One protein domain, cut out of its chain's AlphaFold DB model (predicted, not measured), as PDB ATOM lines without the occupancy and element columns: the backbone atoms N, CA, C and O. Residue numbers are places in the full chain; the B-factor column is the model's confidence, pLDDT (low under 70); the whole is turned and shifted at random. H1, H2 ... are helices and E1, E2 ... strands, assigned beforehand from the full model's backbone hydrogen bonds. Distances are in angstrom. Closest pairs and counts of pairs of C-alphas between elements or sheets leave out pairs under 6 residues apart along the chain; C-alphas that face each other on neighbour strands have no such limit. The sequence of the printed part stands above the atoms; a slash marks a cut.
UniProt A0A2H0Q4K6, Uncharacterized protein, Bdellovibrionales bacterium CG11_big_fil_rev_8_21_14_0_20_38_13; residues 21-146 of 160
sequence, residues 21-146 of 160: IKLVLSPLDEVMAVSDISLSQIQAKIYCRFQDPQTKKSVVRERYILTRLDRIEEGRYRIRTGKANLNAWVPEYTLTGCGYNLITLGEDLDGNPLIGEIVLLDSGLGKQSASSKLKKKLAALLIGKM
ATOM      1  N   ILE A  21     -24.867  -2.180  55.806       63.41
ATOM      2  CA  ILE A  21     -25.032  -1.263  54.682       63.41
ATOM      3  C   ILE A  21     -26.224  -1.751  53.860       63.41
ATOM      4  O   ILE A  21     -26.181  -2.808  53.225       63.41
ATOM      5  N   LYS A  22     -27.305  -0.969  53.876       66.56
ATOM      6  CA  LYS A  22     -28.463  -1.160  52.999       66.56
ATOM      7  C   LYS A  22     -28.347  -0.218  51.808       66.56
ATOM      8  O   LYS A  22     -28.486   0.992  51.959       66.56
ATOM      9  N   LEU A  23     -28.124  -0.782  50.628       67.12
ATOM     10  CA  LEU A  23     -28.105  -0.052  49.365       67.12
ATOM     11  C   LEU A  23     -29.404  -0.298  48.615       67.12
ATOM     12  O   LEU A  23     -29.832  -1.437  48.418       67.12
ATOM     13  N   VAL A  24     -30.026   0.797  48.197       66.69
ATOM     14  CA  VAL A  24     -31.224   0.789  47.368       66.69
ATOM     15  C   VAL A  24     -30.885   1.530  46.087       66.69
ATOM     16  O   VAL A  24     -30.590   2.723  46.128       66.69
ATOM     17  N   LEU A  25     -30.915   0.828  44.960       66.75
ATOM     18  CA  LEU A  25     -30.719   1.427  43.646       66.75
ATOM     19  C   LEU A  25     -32.076   1.622  42.970       66.75
ATOM     20  O   LEU A  25     -32.972   0.770  43.055       66.75
ATOM     21  N   SER A  26     -32.221   2.773  42.319       66.94
ATOM     22  CA  SER A  26     -33.415   3.107  41.549       66.94
ATOM     23  C   SER A  26     -33.549   2.171  40.346       66.94
ATOM     24  O   SER A  26     -32.526   1.837  39.741       66.94
ATOM     25  N   PRO A  27     -34.778   1.766  39.984       72.62
ATOM     26  CA  PRO A  27     -35.055   1.082  38.724       72.62
ATOM     27  C   PRO A  27     -34.392   1.776  37.530       72.62
ATOM     28  O   PRO A  27     -34.333   3.005  37.476       72.62
ATOM     29  N   LEU A  28     -33.926   0.976  36.580       75.12
ATOM     30  CA  LEU A  28     -33.478   1.415  35.266       75.12
ATOM     31  C   LEU A  28     -34.654   1.310  34.292       75.12
ATOM     32  O   LEU A  28     -35.343   0.292  34.287       75.12
ATOM     33  N   ASP A  29     -34.860   2.328  33.463       80.94
ATOM     34  CA  ASP A  29     -35.750   2.279  32.301       80.94
ATOM     35  C   ASP A  29     -35.102   3.081  31.173       80.94
ATOM     36  O   ASP A  29     -35.187   4.307  31.142       80.94
ATOM     37  N   GLU A  30     -34.376   2.389  30.301       79.75
ATOM     38  CA  GLU A  30     -33.548   3.017  29.272       79.75
ATOM     39  C   GLU A  30     -33.716   2.320  27.927       79.75
ATOM     40  O   GLU A  30     -34.065   1.141  27.848       79.75
ATOM     41  N   VAL A  31     -33.445   3.061  26.854       78.25
ATOM     42  CA  VAL A  31     -33.420   2.530  25.491       78.25
ATOM     43  C   VAL A  31     -31.974   2.350  25.058       78.25
ATOM     44  O   VAL A  31     -31.172   3.277  25.133       78.25
ATOM     45  N   MET A  32     -31.667   1.154  24.576       78.12
ATOM     46  CA  MET A  32     -30.387   0.777  24.006       78.12
ATOM     47  C   MET A  32     -30.556   0.566  22.505       78.12
ATOM     48  O   MET A  32     -31.493  -0.106  22.069       78.12
ATOM     49  N   ALA A  33     -29.647   1.151  21.732       77.56
ATOM     50  CA  ALA A  33     -29.502   0.879  20.313       77.56
ATOM     51  C   ALA A  33     -28.294  -0.040  20.111       77.56
ATOM     52  O   ALA A  33     -27.257   0.167  20.739       77.56
ATOM     53  N   VAL A  34     -28.451  -1.049  19.265       75.69
ATOM     54  CA  VAL A  34     -27.417  -2.000  18.858       75.69
ATOM     55  C   VAL A  34     -27.494  -2.161  17.342       75.69
ATOM     56  O   VAL A  34     -28.591  -2.170  16.783       75.69
ATOM     57  N   SER A  35     -26.347  -2.256  16.680       75.81
ATOM     58  CA  SER A  35     -26.262  -2.578  15.255       75.81
ATOM     59  C   SER A  35     -25.887  -4.045  15.082       75.81
ATOM     60  O   SER A  35     -25.221  -4.613  15.947       75.81
ATOM     61  N   ASP A  36     -26.345  -4.647  13.984       77.75
ATOM     62  CA  ASP A  36     -25.898  -5.963  13.493       77.75
ATOM     63  C   ASP A  36     -26.077  -7.137  14.470       77.75
ATOM     64  O   ASP A  36     -25.472  -8.197  14.318       77.75
ATOM     65  N   ILE A  37     -26.917  -6.946  15.492       81.50
ATOM     66  CA  ILE A  37     -27.148  -7.904  16.569       81.50
ATOM     67  C   ILE A  37     -28.629  -7.901  16.943       81.50
ATOM     68  O   ILE A  37     -29.232  -6.855  17.198       81.50
ATOM     69  N   SER A  38     -29.202  -9.096  17.054       85.88
ATOM     70  CA  SER A  38     -30.526  -9.316  17.625       85.88
ATOM     71  C   SER A  38     -30.391  -9.792  19.066       85.88
ATOM     72  O   SER A  38     -29.870 -10.872  19.329       85.88
ATOM     73  N   LEU A  39     -30.876  -9.004  20.025       87.06
ATOM     74  CA  LEU A  39     -30.890  -9.404  21.430       87.06
ATOM     75  C   LEU A  39     -32.117 -10.249  21.756       87.06
ATOM     76  O   LEU A  39     -33.252  -9.864  21.466       87.06
ATOM     77  N   SER A  40     -31.878 -11.371  22.425       89.19
ATOM     78  CA  SER A  40     -32.908 -12.313  22.858       89.19
ATOM     79  C   SER A  40     -33.146 -12.246  24.364       89.19
ATOM     80  O   SER A  40     -34.281 -12.414  24.817       89.19
ATOM     81  N   GLN A  41     -32.104 -11.975  25.154       89.38
ATOM     82  CA  GLN A  41     -32.200 -11.909  26.611       89.38
ATOM     83  C   GLN A  41     -31.303 -10.826  27.201       89.38
ATOM     84  O   GLN A  41     -30.266 -10.456  26.651       89.38
ATOM     85  N   ILE A  42     -31.700 -10.344  28.377       88.31
ATOM     86  CA  ILE A  42     -30.860  -9.489  29.203       88.31
ATOM     87  C   ILE A  42     -31.081  -9.800  30.679       88.31
ATOM     88  O   ILE A  42     -32.208 -10.019  31.127       88.31
ATOM     89  N   GLN A  43     -30.002  -9.768  31.447       90.19
ATOM     90  CA  GLN A  43     -30.022  -9.983  32.880       90.19
ATOM     91  C   GLN A  43     -29.168  -8.922  33.567       90.19
ATOM     92  O   GLN A  43     -27.957  -8.864  33.385       90.19
ATOM     93  N   ALA A  44     -29.787  -8.095  34.407       86.81
ATOM     94  CA  ALA A  44     -29.054  -7.153  35.235       86.81
ATOM     95  C   ALA A  44     -28.607  -7.801  36.552       86.81
ATOM     96  O   ALA A  44     -29.329  -8.581  37.189       86.81
ATOM     97  N   LYS A  45     -27.413  -7.424  36.987       86.81
ATOM     98  CA  LYS A  45     -26.800  -7.767  38.264       86.81
ATOM     99  C   LYS A  45     -26.346  -6.474  38.924       86.81
ATOM    100  O   LYS A  45     -25.631  -5.684  38.322       86.81
ATOM    101  N   ILE A  46     -26.749  -6.232  40.162       80.94
ATOM    102  CA  ILE A  46     -26.119  -5.186  40.966       80.94
ATOM    103  C   ILE A  46     -24.704  -5.653  41.272       80.94
ATOM    104  O   ILE A  46     -24.530  -6.793  41.700       80.94
ATOM    105  N   TYR A  47     -23.727  -4.775  41.113       82.00
ATOM    106  CA  TYR A  47     -22.341  -5.029  41.472       82.00
ATOM    107  C   TYR A  47     -21.840  -3.868  42.327       82.00
ATOM    108  O   TYR A  47     -21.692  -2.749  41.837       82.00
ATOM    109  N   CYS A  48     -21.600  -4.119  43.614       77.81
ATOM    110  CA  CYS A  48     -21.030  -3.137  44.529       77.81
ATOM    111  C   CYS A  48     -19.658  -3.601  45.032       77.81
ATOM    112  O   CYS A  48     -19.500  -4.740  45.483       77.81
ATOM    113  N   ARG A  49     -18.678  -2.695  45.016       82.00
ATOM    114  CA  ARG A  49     -17.333  -2.906  45.554       82.00
ATOM    115  C   ARG A  49     -17.162  -2.144  46.862       82.00
ATOM    116  O   ARG A  49     -17.326  -0.925  46.931       82.00
ATOM    117  N   PHE A  50     -16.752  -2.875  47.878       82.00
ATOM    118  CA  PHE A  50     -16.410  -2.377  49.194       82.00
ATOM    119  C   PHE A  50     -14.905  -2.498  49.394       82.00
ATOM    120  O   PHE A  50     -14.309  -3.473  48.941       82.00
ATOM    121  N   GLN A  51     -14.291  -1.532  50.064       83.44
ATOM    122  CA  GLN A  51     -12.864  -1.549  50.352       83.44
ATOM    123  C   GLN A  51     -12.606  -1.255  51.824       83.44
ATOM    124  O   GLN A  51     -13.139  -0.292  52.381       83.44
ATOM    125  N   ASP A  52     -11.768  -2.085  52.431       85.25
ATOM    126  CA  ASP A  52     -11.223  -1.849  53.757       85.25
ATOM    127  C   ASP A  52     -10.301  -0.614  53.693       85.25
ATOM    128  O   ASP A  52      -9.336  -0.599  52.917       85.25
ATOM    129  N   PRO A  53     -10.582   0.450  54.461       79.25
ATOM    130  CA  PRO A  53      -9.795   1.673  54.416       79.25
ATOM    131  C   PRO A  53      -8.359   1.476  54.924       79.25
ATOM    132  O   PRO A  53      -7.473   2.199  54.454       79.25
ATOM    133  N   GLN A  54      -8.126   0.513  55.822       86.69
ATOM    134  CA  GLN A  54      -6.830   0.214  56.432       86.69
ATOM    135  C   GLN A  54      -6.018  -0.751  55.565       86.69
ATOM    136  O   GLN A  54      -4.907  -0.424  55.155       86.69
ATOM    137  N   THR A  55      -6.580  -1.917  55.236       89.81
ATOM    138  CA  THR A  55      -5.846  -2.974  54.511       89.81
ATOM    139  C   THR A  55      -5.916  -2.837  52.992       89.81
ATOM    140  O   THR A  55      -5.221  -3.552  52.272       89.81
ATOM    141  N   LYS A  56      -6.780  -1.949  52.476       85.56
ATOM    142  CA  LYS A  56      -7.110  -1.796  51.045       85.56
ATOM    143  C   LYS A  56      -7.707  -3.044  50.392       85.56
ATOM    144  O   LYS A  56      -7.964  -3.025  49.184       85.56
ATOM    145  N   LYS A  57      -7.999  -4.094  51.165       86.56
ATOM    146  CA  LYS A  57      -8.655  -5.309  50.683       86.56
ATOM    147  C   LYS A  57     -10.040  -4.976  50.139       86.56
ATOM    148  O   LYS A  57     -10.800  -4.238  50.759       86.56
ATOM    149  N   SER A  58     -10.367  -5.524  48.973       83.25
ATOM    150  CA  SER A  58     -11.667  -5.320  48.335       83.25
ATOM    151  C   SER A  58     -12.584  -6.518  48.539       83.25
ATOM    152  O   SER A  58     -12.158  -7.668  48.449       83.25
ATOM    153  N   VAL A  59     -13.862  -6.239  48.771       84.31
ATOM    154  CA  VAL A  59     -14.942  -7.220  48.820       84.31
ATOM    155  C   VAL A  59     -16.012  -6.797  47.832       84.31
ATOM    156  O   VAL A  59     -16.451  -5.649  47.814       84.31
ATOM    157  N   VAL A  60     -16.453  -7.739  47.009       84.88
ATOM    158  CA  VAL A  60     -17.550  -7.527  46.070       84.88
ATOM    159  C   VAL A  60     -18.820  -8.144  46.635       84.88
ATOM    160  O   VAL A  60     -18.808  -9.209  47.265       84.88
ATOM    161  N   ARG A  61     -19.933  -7.449  46.424       83.94
ATOM    162  CA  ARG A  61     -21.274  -7.977  46.647       83.94
ATOM    163  C   ARG A  61     -22.084  -7.782  45.388       83.94
ATOM    164  O   ARG A  61     -22.123  -6.686  44.829       83.94
ATOM    165  N   GLU A  62     -22.744  -8.851  44.985       86.56
ATOM    166  CA  GLU A  62     -23.525  -8.872  43.767       86.56
ATOM    167  C   GLU A  62     -24.867  -9.559  43.965       86.56
ATOM    168  O   GLU A  62     -25.036 -10.393  44.858       86.56
ATOM    169  N   ARG A  63     -25.846  -9.158  43.157       84.88
ATOM    170  CA  ARG A  63     -27.192  -9.725  43.200       84.88
ATOM    171  C   ARG A  63     -27.892  -9.548  41.862       84.88
ATOM    172  O   ARG A  63     -27.992  -8.427  41.371       84.88
ATOM    173  N   TYR A  64     -28.446 -10.629  41.326       88.62
ATOM    174  CA  TYR A  64     -29.335 -10.569  40.169       88.62
ATOM    175  C   TYR A  64     -30.656  -9.887  40.511       88.62
ATOM    176  O   TYR A  64     -31.218 -10.082  41.595       88.62
ATOM    177  N   ILE A  65     -31.150  -9.090  39.573       86.94
ATOM    178  CA  ILE A  65     -32.417  -8.377  39.708       86.94
ATOM    179  C   ILE A  65     -33.341  -8.715  38.554       86.94
ATOM    180  O   ILE A  65     -32.899  -9.016  37.445       86.94
ATOM    181  N   LEU A  66     -34.643  -8.644  38.818       88.88
ATOM    182  CA  LEU A  66     -35.631  -8.824  37.771       88.88
ATOM    183  C   LEU A  66     -35.381  -7.789  36.673       88.88
ATOM    184  O   LEU A  66     -35.328  -6.587  36.947       88.88
ATOM    185  N   THR A  67     -35.203  -8.282  35.454       90.69
ATOM    186  CA  THR A  67     -34.884  -7.474  34.284       90.69
ATOM    187  C   THR A  67     -35.801  -7.880  33.149       90.69
ATOM    188  O   THR A  67     -36.134  -9.054  33.004       90.69
ATOM    189  N   ARG A  68     -36.235  -6.900  32.367       92.56
ATOM    190  CA  ARG A  68     -37.072  -7.095  31.197       92.56
ATOM    191  C   ARG A  68     -36.421  -6.420  30.001       92.56
ATOM    192  O   ARG A  68     -35.992  -5.270  30.097       92.56
ATOM    193  N   LEU A  69     -36.389  -7.156  28.898       92.62
ATOM    194  CA  LEU A  69     -36.023  -6.671  27.579       92.62
ATOM    195  C   LEU A  69     -37.296  -6.581  26.744       92.62
ATOM    196  O   LEU A  69     -38.026  -7.564  26.637       92.62
ATOM    197  N   ASP A  70     -37.553  -5.426  26.152       93.31
ATOM    198  CA  ASP A  70     -38.608  -5.269  25.158       93.31
ATOM    199  C   ASP A  70     -37.984  -4.784  23.856       93.31
ATOM    200  O   ASP A  70     -37.335  -3.738  23.830       93.31
ATOM    201  N   ARG A  71     -38.188  -5.521  22.763       92.81
ATOM    202  CA  ARG A  71     -37.852  -5.017  21.431       92.81
ATOM    203  C   ARG A  71     -38.862  -3.931  21.068       92.81
ATOM    204  O   ARG A  71     -40.064  -4.183  21.101       92.81
ATOM    205  N   ILE A  72     -38.373  -2.731  20.766       92.38
ATOM    206  CA  ILE A  72     -39.210  -1.631  20.269       92.38
ATOM    207  C   ILE A  72     -39.292  -1.746  18.748       92.38
ATOM    208  O   ILE A  72     -40.376  -1.832  18.183       92.38
ATOM    209  N   GLU A  73     -38.124  -1.787  18.113       88.81
ATOM    210  CA  GLU A  73     -37.937  -1.956  16.676       88.81
ATOM    211  C   GLU A  73     -36.622  -2.710  16.423       88.81
ATOM    212  O   GLU A  73     -35.968  -3.187  17.356       88.81
ATOM    213  N   GLU A  74     -36.255  -2.910  15.165       83.25
ATOM    214  CA  GLU A  74     -34.976  -3.530  14.819       83.25
ATOM    215  C   GLU A  74     -33.791  -2.720  15.358       83.25
ATOM    216  O   GLU A  74     -33.780  -1.494  15.294       83.25
ATOM    217  N   GLY A  75     -32.841  -3.413  15.993       77.88
ATOM    218  CA  GLY A  75     -31.685  -2.786  16.630       77.88
ATOM    219  C   GLY A  75     -32.003  -1.907  17.848       77.88
ATOM    220  O   GLY A  75     -31.097  -1.289  18.398       77.88
ATOM    221  N   ARG A  76     -33.258  -1.820  18.322       81.50
ATOM    222  CA  ARG A  76     -33.617  -0.964  19.469       81.50
ATOM    223  C   ARG A  76     -34.443  -1.679  20.518       81.50
ATOM    224  O   ARG A  76     -35.554  -2.158  20.276       81.50
ATOM    225  N   TYR A  77     -33.921  -1.642  21.735       85.38
ATOM    226  CA  TYR A  77     -34.444  -2.388  22.863       85.38
ATOM    227  C   TYR A  77     -34.645  -1.482  24.071       85.38
ATOM    228  O   TYR A  77     -33.795  -0.654  24.393       85.38
ATOM    229  N   ARG A  78     -35.760  -1.658  24.775       86.88
ATOM    230  CA  ARG A  78     -35.999  -1.050  26.081       86.88
ATOM    231  C   ARG A  78     -35.592  -2.025  27.172       86.88
ATOM    232  O   ARG A  78     -36.071  -3.157  27.202       86.88
ATOM    233  N   ILE A  79     -34.739  -1.574  28.077       86.00
ATOM    234  CA  ILE A  79     -34.267  -2.342  29.222       86.00
ATOM    235  C   ILE A  79     -34.915  -1.766  30.467       86.00
ATOM    236  O   ILE A  79     -34.750  -0.586  30.774       86.00
ATOM    237  N   ARG A  80     -35.624  -2.619  31.204       87.31
ATOM    238  CA  ARG A  80     -36.274  -2.250  32.460       87.31
ATOM    239  C   ARG A  80     -35.784  -3.139  33.587       87.31
ATOM    240  O   ARG A  80     -35.854  -4.360  33.475       87.31
ATOM    241  N   THR A  81     -35.318  -2.550  34.684       83.50
ATOM    242  CA  THR A  81     -34.961  -3.296  35.897       83.50
ATOM    243  C   THR A  81     -35.944  -3.008  37.020       83.50
ATOM    244  O   THR A  81     -36.508  -1.921  37.130       83.50
ATOM    245  N   GLY A  82     -36.164  -3.999  37.881       77.38
ATOM    246  CA  GLY A  82     -36.873  -3.791  39.137       77.38
ATOM    247  C   GLY A  82     -36.050  -2.970  40.132       77.38
ATOM    248  O   GLY A  82     -34.839  -2.794  39.992       77.38
ATOM    249  N   LYS A  83     -36.707  -2.517  41.205       73.62
ATOM    250  CA  LYS A  83     -36.017  -1.888  42.335       73.62
ATOM    251  C   LYS A  83     -34.999  -2.860  42.930       73.62
ATOM    252  O   LYS A  83     -35.322  -3.993  43.286       73.62
ATOM    253  N   ALA A  84     -33.781  -2.374  43.082       70.00
ATOM    254  CA  ALA A  84     -32.636  -3.152  43.502       70.00
ATOM    255  C   ALA A  84     -32.360  -2.896  44.990       70.00
ATOM    256  O   ALA A  84     -32.105  -1.764  45.388       70.00
ATOM    257  N   ASN A  85     -32.410  -3.944  45.818       67.75
ATOM    258  CA  ASN A  85     -32.048  -3.863  47.235       67.75
ATOM    259  C   ASN A  85     -30.873  -4.802  47.516       67.75
ATOM    260  O   ASN A  85     -30.995  -6.021  47.353       67.75
ATOM    261  N   LEU A  86     -29.763  -4.243  47.984       68.81
ATOM    262  CA  LEU A  86     -28.606  -4.993  48.446       68.81
ATOM    263  C   LEU A  86     -28.390  -4.699  49.931       68.81
ATOM    264  O   LEU A  86     -28.028  -3.589  50.309       68.81
ATOM    265  N   ASN A  87     -28.616  -5.709  50.764       66.88
ATOM    266  CA  ASN A  87     -28.241  -5.667  52.172       66.88
ATOM    267  C   ASN A  87     -26.889  -6.369  52.292       66.88
ATOM    268  O   ASN A  87     -26.795  -7.561  52.002       66.88
ATOM    269  N   ALA A  88     -25.853  -5.634  52.679       65.38
ATOM    270  CA  ALA A  88     -24.521  -6.179  52.873       65.38
ATOM    271  C   ALA A  88     -24.073  -5.968  54.321       65.38
ATOM    272  O   ALA A  88     -23.997  -4.839  54.806       65.38
ATOM    273  N   TRP A  89     -23.733  -7.071  54.988       66.19
ATOM    274  CA  TRP A  89     -23.007  -7.042  56.251       66.19
ATOM    275  C   TRP A  89     -21.507  -7.001  55.946       66.19
ATOM    276  O   TRP A  89     -20.890  -8.031  55.665       66.19
ATOM    277  N   VAL A  90     -20.946  -5.795  55.905       69.88
ATOM    278  CA  VAL A  90     -19.514  -5.538  55.681       69.88
ATOM    279  C   VAL A  90     -19.030  -4.486  56.685       69.88
ATOM    280  O   VAL A  90     -18.740  -3.350  56.303       69.88
ATOM    281  N   PRO A  91     -18.997  -4.830  57.988       62.31
ATOM    282  CA  PRO A  91     -18.503  -3.915  59.006       62.31
ATOM    283  C   PRO A  91     -17.069  -3.518  58.648       62.31
ATOM    284  O   PRO A  91     -16.312  -4.354  58.166       62.31
ATOM    285  N   GLU A  92     -16.731  -2.242  58.844       75.44
ATOM    286  CA  GLU A  92     -15.398  -1.653  58.599       75.44
ATOM    287  C   GLU A  92     -15.032  -1.365  57.132       75.44
ATOM    288  O   GLU A  92     -14.018  -0.720  56.878       75.44
ATOM    289  N   TYR A  93     -15.864  -1.736  56.152       77.88
ATOM    290  CA  TYR A  93     -15.584  -1.442  54.743       77.88
ATOM    291  C   TYR A  93     -16.317  -0.185  54.260       77.88
ATOM    292  O   TYR A  93     -17.466   0.078  54.614       77.88
ATOM    293  N   THR A  94     -15.675   0.563  53.363       76.62
ATOM    294  CA  THR A  94     -16.275   1.716  52.679       76.62
ATOM    295  C   THR A  94     -16.780   1.317  51.295       76.62
ATOM    296  O   THR A  94     -16.125   0.562  50.575       76.62
ATOM    297  N   LEU A  95     -17.963   1.800  50.900       75.44
ATOM    298  CA  LEU A  95     -18.454   1.611  49.534       75.44
ATOM    299  C   LEU A  95     -17.627   2.484  48.581       75.44
ATOM    300  O   LEU A  95     -17.629   3.705  48.708       75.44
ATOM    301  N   THR A  96     -16.960   1.861  47.613       76.12
ATOM    302  CA  THR A  96     -16.099   2.556  46.631       76.12
ATOM    303  C   THR A  96     -16.748   2.695  45.259       76.12
ATOM    304  O   THR A  96     -16.381   3.570  44.481       76.12
ATOM    305  N   GLY A  97     -17.742   1.862  44.962       73.25
ATOM    306  CA  GLY A  97     -18.544   1.978  43.754       73.25
ATOM    307  C   GLY A  97     -19.690   0.986  43.774       73.25
ATOM    308  O   GLY A  97     -19.558  -0.112  44.319       73.25
ATOM    309  N   CYS A  98     -20.815   1.364  43.182       72.06
ATOM    310  CA  CYS A  98     -21.883   0.422  42.907       72.06
ATOM    311  C   CYS A  98     -22.533   0.726  41.564       72.06
ATOM    312  O   CYS A  98     -22.538   1.864  41.111       72.06
ATOM    313  N   GLY A  99     -23.056  -0.291  40.899       76.06
ATOM    314  CA  GLY A  99     -23.665  -0.116  39.596       76.06
ATOM    315  C   GLY A  99     -24.488  -1.310  39.162       76.06
ATOM    316  O   GLY A  99     -24.629  -2.294  39.894       76.06
ATOM    317  N   TYR A 100     -25.001  -1.207  37.944       75.06
ATOM    318  CA  TYR A 100     -25.600  -2.327  37.241       75.06
ATOM    319  C   TYR A 100     -24.580  -2.917  36.285       75.06
ATOM    320  O   TYR A 100     -23.936  -2.200  35.532       75.06
ATOM    321  N   ASN A 101     -24.463  -4.226  36.306       80.56
ATOM    322  CA  ASN A 101     -23.836  -4.994  35.260       80.56
ATOM    323  C   ASN A 101     -24.954  -5.678  34.457       80.56
ATOM    324  O   ASN A 101     -25.729  -6.444  35.033       80.56
ATOM    325  N   LEU A 102     -25.098  -5.354  33.175       80.62
ATOM    326  CA  LEU A 102     -26.088  -5.943  32.280       80.62
ATOM    327  C   LEU A 102     -25.410  -7.016  31.439       80.62
ATOM    328  O   LEU A 102     -24.487  -6.719  30.694       80.62
ATOM    329  N   ILE A 103     -25.897  -8.243  31.541       86.12
ATOM    330  CA  ILE A 103     -25.440  -9.365  30.730       86.12
ATOM    331  C   ILE A 103     -26.473  -9.562  29.628       86.12
ATOM    332  O   ILE A 103     -27.647  -9.782  29.927       86.12
ATOM    333  N   THR A 104     -26.063  -9.449  28.373       85.44
ATOM    334  CA  THR A 104     -26.928  -9.603  27.201       85.44
ATOM    335  C   THR A 104     -26.633 -10.917  26.499       85.44
ATOM    336  O   THR A 104     -25.488 -11.358  26.446       85.44
ATOM    337  N   LEU A 105     -27.669 -11.538  25.944       85.62
ATOM    338  CA  LEU A 105     -27.545 -12.639  24.996       85.62
ATOM    339  C   LEU A 105     -28.259 -12.251  23.709       85.62
ATOM    340  O   LEU A 105     -29.308 -11.597  23.736       85.62
ATOM    341  N   GLY A 106     -27.688 -12.664  22.591       87.31
ATOM    342  CA  GLY A 106     -28.219 -12.379  21.273       87.31
ATOM    343  C   GLY A 106     -27.531 -13.199  20.201       87.31
ATOM    344  O   GLY A 106     -26.817 -14.149  20.507       87.31
ATOM    345  N   GLU A 107     -27.750 -12.809  18.957       84.31
ATOM    346  CA  GLU A 107     -27.140 -13.407  17.772       84.31
ATOM    347  C   GLU A 107     -26.701 -12.292  16.816       84.31
ATOM    348  O   GLU A 107     -27.345 -11.237  16.780       84.31
ATOM    349  N   ASP A 108     -25.610 -12.496  16.073       82.69
ATOM    350  CA  ASP A 108     -25.274 -11.628  14.932       82.69
ATOM    351  C   ASP A 108     -26.206 -11.888  13.731       82.69
ATOM    352  O   ASP A 108     -27.086 -12.751  13.771       82.69
ATOM    353  N   LEU A 109     -26.024 -11.126  12.648       80.69
ATOM    354  CA  LEU A 109     -26.798 -11.281  11.409       80.69
ATOM    355  C   LEU A 109     -26.621 -12.653  10.736       80.69
ATOM    356  O   LEU A 109     -27.507 -13.080   9.996       80.69
ATOM    357  N   ASP A 110     -25.517 -13.348  11.015       84.06
ATOM    358  CA  ASP A 110     -25.236 -14.693  10.506       84.06
ATOM    359  C   ASP A 110     -25.835 -15.795  11.406       84.06
ATOM    360  O   ASP A 110     -25.717 -16.985  11.103       84.06
ATOM    361  N   GLY A 111     -26.490 -15.420  12.514       81.94
ATOM    362  CA  GLY A 111     -27.099 -16.335  13.478       81.94
ATOM    363  C   GLY A 111     -26.117 -16.930  14.492       81.94
ATOM    364  O   GLY A 111     -26.454 -17.899  15.175       81.94
ATOM    365  N   ASN A 112     -24.898 -16.396  14.616       80.06
ATOM    366  CA  ASN A 112     -23.953 -16.869  15.623       80.06
ATOM    367  C   ASN A 112     -24.339 -16.334  17.008       80.06
ATOM    368  O   ASN A 112     -24.548 -15.129  17.152       80.06
ATOM    369  N   PRO A 113     -24.345 -17.176  18.058       75.56
ATOM    370  CA  PRO A 113     -24.703 -16.746  19.401       75.56
ATOM    371  C   PRO A 113     -23.637 -15.838  20.024       75.56
ATOM    372  O   PRO A 113     -22.434 -16.130  20.030       75.56
ATOM    373  N   LEU A 114     -24.113 -14.762  20.637       78.12
ATOM    374  CA  LEU A 114     -23.330 -13.707  21.256       78.12
ATOM    375  C   LEU A 114     -23.705 -13.527  22.730       78.12
ATOM    376  O   LEU A 114     -24.875 -13.598  23.112       78.12
ATOM    377  N   ILE A 115     -22.700 -13.230  23.552       77.94
ATOM    378  CA  ILE A 115     -22.854 -12.799  24.942       77.94
ATOM    379  C   ILE A 115     -22.152 -11.459  25.138       77.94
ATOM    380  O   ILE A 115     -21.012 -11.280  24.715       77.94
ATOM    381  N   GLY A 116     -22.822 -10.515  25.792       72.12
ATOM    382  CA  GLY A 116     -22.245  -9.215  26.104       72.12
ATOM    383  C   GLY A 116     -22.366  -8.813  27.559       72.12
ATOM    384  O   GLY A 116     -23.222  -9.311  28.292       72.12
ATOM    385  N   GLU A 117     -21.501  -7.892  27.968       71.81
ATOM    386  CA  GLU A 117     -21.498  -7.291  29.296       71.81
ATOM    387  C   GLU A 117     -21.452  -5.756  29.193       71.81
ATOM    388  O   GLU A 117     -20.592  -5.185  28.521       71.81
ATOM    389  N   ILE A 118     -22.373  -5.074  29.880       71.38
ATOM    390  CA  ILE A 118     -22.433  -3.609  29.983       71.38
ATOM    391  C   ILE A 118     -22.344  -3.219  31.453       71.38
ATOM    392  O   ILE A 118     -23.252  -3.495  32.239       71.38
ATOM    393  N   VAL A 119     -21.292  -2.494  31.831       69.38
ATOM    394  CA  VAL A 119     -21.106  -2.056  33.219       69.38
ATOM    395  C   VAL A 119     -21.496  -0.586  33.392       69.38
ATOM    396  O   VAL A 119     -20.763   0.345  33.059       69.38
ATOM    397  N   LEU A 120     -22.650  -0.364  34.009       65.25
ATOM    398  CA  LEU A 120     -23.178   0.939  34.396       65.25
ATOM    399  C   LEU A 120     -22.730   1.284  35.821       65.25
ATOM    400  O   LEU A 120     -23.447   1.048  36.793       65.25
ATOM    401  N   LEU A 121     -21.522   1.839  35.953       59.62
ATOM    402  CA  LEU A 121     -20.978   2.274  37.246       59.62
ATOM    403  C   LEU A 121     -21.555   3.628  37.687       59.62
ATOM    404  O   LEU A 121     -21.306   4.641  37.015       59.62
ATOM    405  N   ASP A 122     -22.195   3.659  38.860       58.34
ATOM    406  CA  ASP A 122     -22.394   4.874  39.650       58.34
ATOM    407  C   ASP A 122     -21.141   5.106  40.511       58.34
ATOM    408  O   ASP A 122     -20.783   4.318  41.392       58.34
ATOM    409  N   SER A 123     -20.401   6.163  40.187       45.38
ATOM    410  CA  SER A 123     -19.104   6.475  40.794       45.38
ATOM    411  C   SER A 123     -19.216   7.441  41.979       45.38
ATOM    412  O   SER A 123     -18.254   8.149  42.266       45.38
ATOM    413  N   GLY A 124     -20.377   7.548  42.633       40.41
ATOM    414  CA  GLY A 124     -20.587   8.520  43.704       40.41
ATOM    415  C   GLY A 124     -21.325   7.962  44.913       40.41
ATOM    416  O   GLY A 124     -22.438   7.458  44.802       40.41
ATOM    417  N   LEU A 125     -20.746   8.154  46.101       39.72
ATOM    418  CA  LEU A 125     -21.480   8.122  47.366       39.72
ATOM    419  C   LEU A 125     -22.601   9.180  47.316       39.72
ATOM    420  O   LEU A 125     -22.362  10.367  47.523       39.72
ATOM    421  N   GLY A 126     -23.827   8.756  47.011       35.62
ATOM    422  CA  GLY A 126     -25.042   9.509  47.338       35.62
ATOM    423  C   GLY A 126     -25.467  10.642  46.399       35.62
ATOM    424  O   GLY A 126     -26.364  11.395  46.767       35.62
ATOM    425  N   LYS A 127     -24.916  10.772  45.187       32.53
ATOM    426  CA  LYS A 127     -25.498  11.668  44.172       32.53
ATOM    427  C   LYS A 127     -25.917  10.870  42.948       32.53
ATOM    428  O   LYS A 127     -25.163  10.770  41.987       32.53
ATOM    429  N   GLN A 128     -27.154  10.366  42.989       40.00
ATOM    430  CA  GLN A 128     -27.894   9.982  41.788       40.00
ATOM    431  C   GLN A 128     -27.936  11.191  40.846       40.00
ATOM    432  O   GLN A 128     -28.801  12.055  40.965       40.00
ATOM    433  N   SER A 129     -27.005  11.276  39.898       31.61
ATOM    434  CA  SER A 129     -27.217  12.082  38.700       31.61
ATOM    435  C   SER A 129     -27.892  11.169  37.686       31.61
ATOM    436  O   SER A 129     -27.229  10.512  36.880       31.61
ATOM    437  N   ALA A 130     -29.212  11.069  37.818       38.28
ATOM    438  CA  ALA A 130     -30.073  10.337  36.912       38.28
ATOM    439  C   ALA A 130     -29.813  10.747  35.447       38.28
ATOM    440  O   ALA A 130     -29.635  11.924  35.126       38.28
ATOM    441  N   SER A 131     -29.821   9.744  34.568       42.25
ATOM    442  CA  SER A 131     -29.939   9.822  33.105       42.25
ATOM    443  C   SER A 131     -28.758  10.398  32.295       42.25
ATOM    444  O   SER A 131     -28.347   9.780  31.313       42.25
ATOM    445  N   SER A 132     -28.129  11.519  32.669       30.27
ATOM    446  CA  SER A 132     -27.186  12.201  31.749       30.27
ATOM    447  C   SER A 132     -25.816  11.521  31.611       30.27
ATOM    448  O   SER A 132     -25.272  11.436  30.509       30.27
ATOM    449  N   LYS A 133     -25.262  10.977  32.705       38.19
ATOM    450  CA  LYS A 133     -24.011  10.189  32.672       38.19
ATOM    451  C   LYS A 133     -24.212   8.769  32.145       38.19
ATOM    452  O   LYS A 133     -23.249   8.154  31.693       38.19
ATOM    453  N   LEU A 134     -25.444   8.264  32.196       44.22
ATOM    454  CA  LEU A 134     -25.771   6.909  31.773       44.22
ATOM    455  C   LEU A 134     -25.731   6.782  30.241       44.22
ATOM    456  O   LEU A 134     -25.140   5.835  29.732       44.22
ATOM    457  N   LYS A 135     -26.211   7.809  29.521       36.78
ATOM    458  CA  LYS A 135     -26.138   7.897  28.049       36.78
ATOM    459  C   LYS A 135     -24.715   7.771  27.490       36.78
ATOM    460  O   LYS A 135     -24.528   7.123  26.473       36.78
ATOM    461  N   LYS A 136     -23.705   8.344  28.164       37.03
ATOM    462  CA  LYS A 136     -22.295   8.248  27.731       37.03
ATOM    463  C   LYS A 136     -21.640   6.896  28.034       37.03
ATOM    464  O   LYS A 136     -20.665   6.558  27.378       37.03
ATOM    465  N   LYS A 137     -22.130   6.138  29.025       42.19
ATOM    466  CA  LYS A 137     -21.558   4.831  29.409       42.19
ATOM    467  C   LYS A 137     -22.253   3.640  28.750       42.19
ATOM    468  O   LYS A 137     -21.611   2.615  28.572       42.19
ATOM    469  N   LEU A 138     -23.520   3.783  28.350       43.44
ATOM    470  CA  LEU A 138     -24.234   2.761  27.572       43.44
ATOM    471  C   LEU A 138     -23.627   2.541  26.172       43.44
ATOM    472  O   LEU A 138     -23.921   1.536  25.543       43.44
ATOM    473  N   ALA A 139     -22.786   3.469  25.702       34.84
ATOM    474  CA  ALA A 139     -22.140   3.424  24.392       34.84
ATOM    475  C   ALA A 139     -20.973   2.418  24.289       34.84
ATOM    476  O   ALA A 139     -20.470   2.200  23.196       34.84
ATOM    477  N   ALA A 140     -20.531   1.811  25.397       43.72
ATOM    478  CA  ALA A 140     -19.476   0.795  25.396       43.72
ATOM    479  C   ALA A 140     -20.082  -0.586  25.682       43.72
ATOM    480  O   ALA A 140     -20.012  -1.101  26.800       43.72
ATOM    481  N   LEU A 141     -20.743  -1.150  24.676       47.03
ATOM    482  CA  LEU A 141     -21.265  -2.509  24.703       47.03
ATOM    483  C   LEU A 141     -20.148  -3.469  24.281       47.03
ATOM    484  O   LEU A 141     -19.724  -3.459  23.130       47.03
ATOM    485  N   LEU A 142     -19.655  -4.282  25.217       51.28
ATOM    486  CA  LEU A 142     -18.723  -5.367  24.913       51.28
ATOM    487  C   LEU A 142     -19.554  -6.611  24.611       51.28
ATOM    488  O   LEU A 142     -20.154  -7.163  25.529       51.28
ATOM    489  N   ILE A 143     -19.621  -7.034  23.348       50.88
ATOM    490  CA  ILE A 143     -20.257  -8.291  22.938       50.88
ATOM    491  C   ILE A 143     -19.196  -9.202  22.318       50.88
ATOM    492  O   ILE A 143     -18.471  -8.784  21.424       50.88
ATOM    493  N   GLY A 144     -19.104 -10.440  22.803       44.75
ATOM    494  CA  GLY A 144     -18.231 -11.488  22.276       44.75
ATOM    495  C   GLY A 144     -19.013 -12.744  21.882       44.75
ATOM    496  O   GLY A 144     -20.157 -12.940  22.297       44.75
ATOM    497  N   LYS A 145     -18.395 -13.617  21.081       44.34
ATOM    498  CA  LYS A 145     -18.986 -14.908  20.695       44.34
ATOM    499  C   LYS A 145     -19.001 -15.878  21.877       44.34
ATOM    500  O   LYS A 145     -18.050 -15.954  22.660       44.34
ATOM    501  N   MET A 146     -20.082 -16.648  22.022       38.06
ATOM    502  CA  MET A 146     -20.164 -17.673  23.067       38.06
ATOM    503  C   MET A 146     -19.098 -18.762  22.844       38.06
ATOM    504  O   MET A 146     -19.193 -19.543  21.906       38.06
TER     505      MET A 146
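AT A GLANCE: This is residues 21 to 146 of the 160 residues of an uncharacterized protein of Bdellovibrionales bacterium CG11_big_fil_rev_8_21_14_0_20_38_13 (UniProt A0A2H0Q4K6). A long, twisted sheet of five strands, E4, E3, E8, E9 and E10, makes one wall, and two small sheets, E2 E6 E5 and E1 E7, cover much of one face of it, their strands crossed with its own. The small sheets follow each other along the wall, E6 running on into E7, while the short helix H1 only grazes the large sheet beside E9. The printed part has 126 residues, with ten named strands and one named helix in the order E1 to E9, H1, E10; each sheet is antiparallel and the class is mostly strand. The whole is compact, with a radius of gyration of the C-alphas of 15.9 A, and elongated, spanning 51 by 28 by 24 A.

IN THESE COORDINATES: In the large sheet, E3 is residues 37 to 51, 37.2 A long, and E8 is residues 94 to 108, 41.0 A long. E9 is residues 113 to 122, 29.7 A, E4 is residues 58 to 65, 22.7 A, and E10 is residues 142 to 145, with C-alpha 145 at (-18.986, -14.908, 20.695). E2 is residues 29 to 33, E6 residues 76 to 81 and E5 residues 67 to 73. E1, residues 21 to 25, begins with C-alpha 21 at (-25.032, -1.263, 54.682), and E7 is residues 84 to 89. H1 is residues 132 to 137.

HOW THE PARTS SIT: The large sheet runs E4, E3, E8, E9, E10, with E4 and E10 as edge strands. N 45 and O 101 of E3 and E8 are within hydrogen-bond range at 2.8 A, as are N 102 and O 118 of E8 and E9. E3 and E4 form a hairpin, with N 48 and O 61 at 2.9 A; E3 bends by 85 degrees at residue 40. E9 and E10 pair through N 117 and O 142, 2.9 A. The domain is a stack of sheets, three sheets face to face in turn: the large sheet faces E2 E6 E5 at 10.4 A centre to centre, strands at 46 degrees, and E1 E7 at 9.4 A, strands at 42 degrees. The closest C-alphas of E3 and E5 are those of Gln 43 and Thr 67, 5.6 A; those of E4 and E7 are Ile 65 and Ala 84, 6.5 A. N 32 and O 77 of E2 and E6 are 2.8 A apart, N 70 and O 78 of the hairpin E5 and E6 2.9 A, and N 23 and O 86 of E1 and E7 2.8 A. The closest C-alphas of E9 and H1 are those of Leu 120 and Lys 137, 6.5 A. In H1, 0 of 2 O i to N i+4 pairs and 1 of 3 O i to N i+3 pairs are within range.

THE WHOLE: The C-alphas farthest apart, those of Gln 54 and Asp 110, are 51.7 A apart. The printed part has no cut, and no link is long. The mean pLDDT of the printed part is 72.1; residues 21 to 26, 85 to 91 and 119 to 146 are under 70.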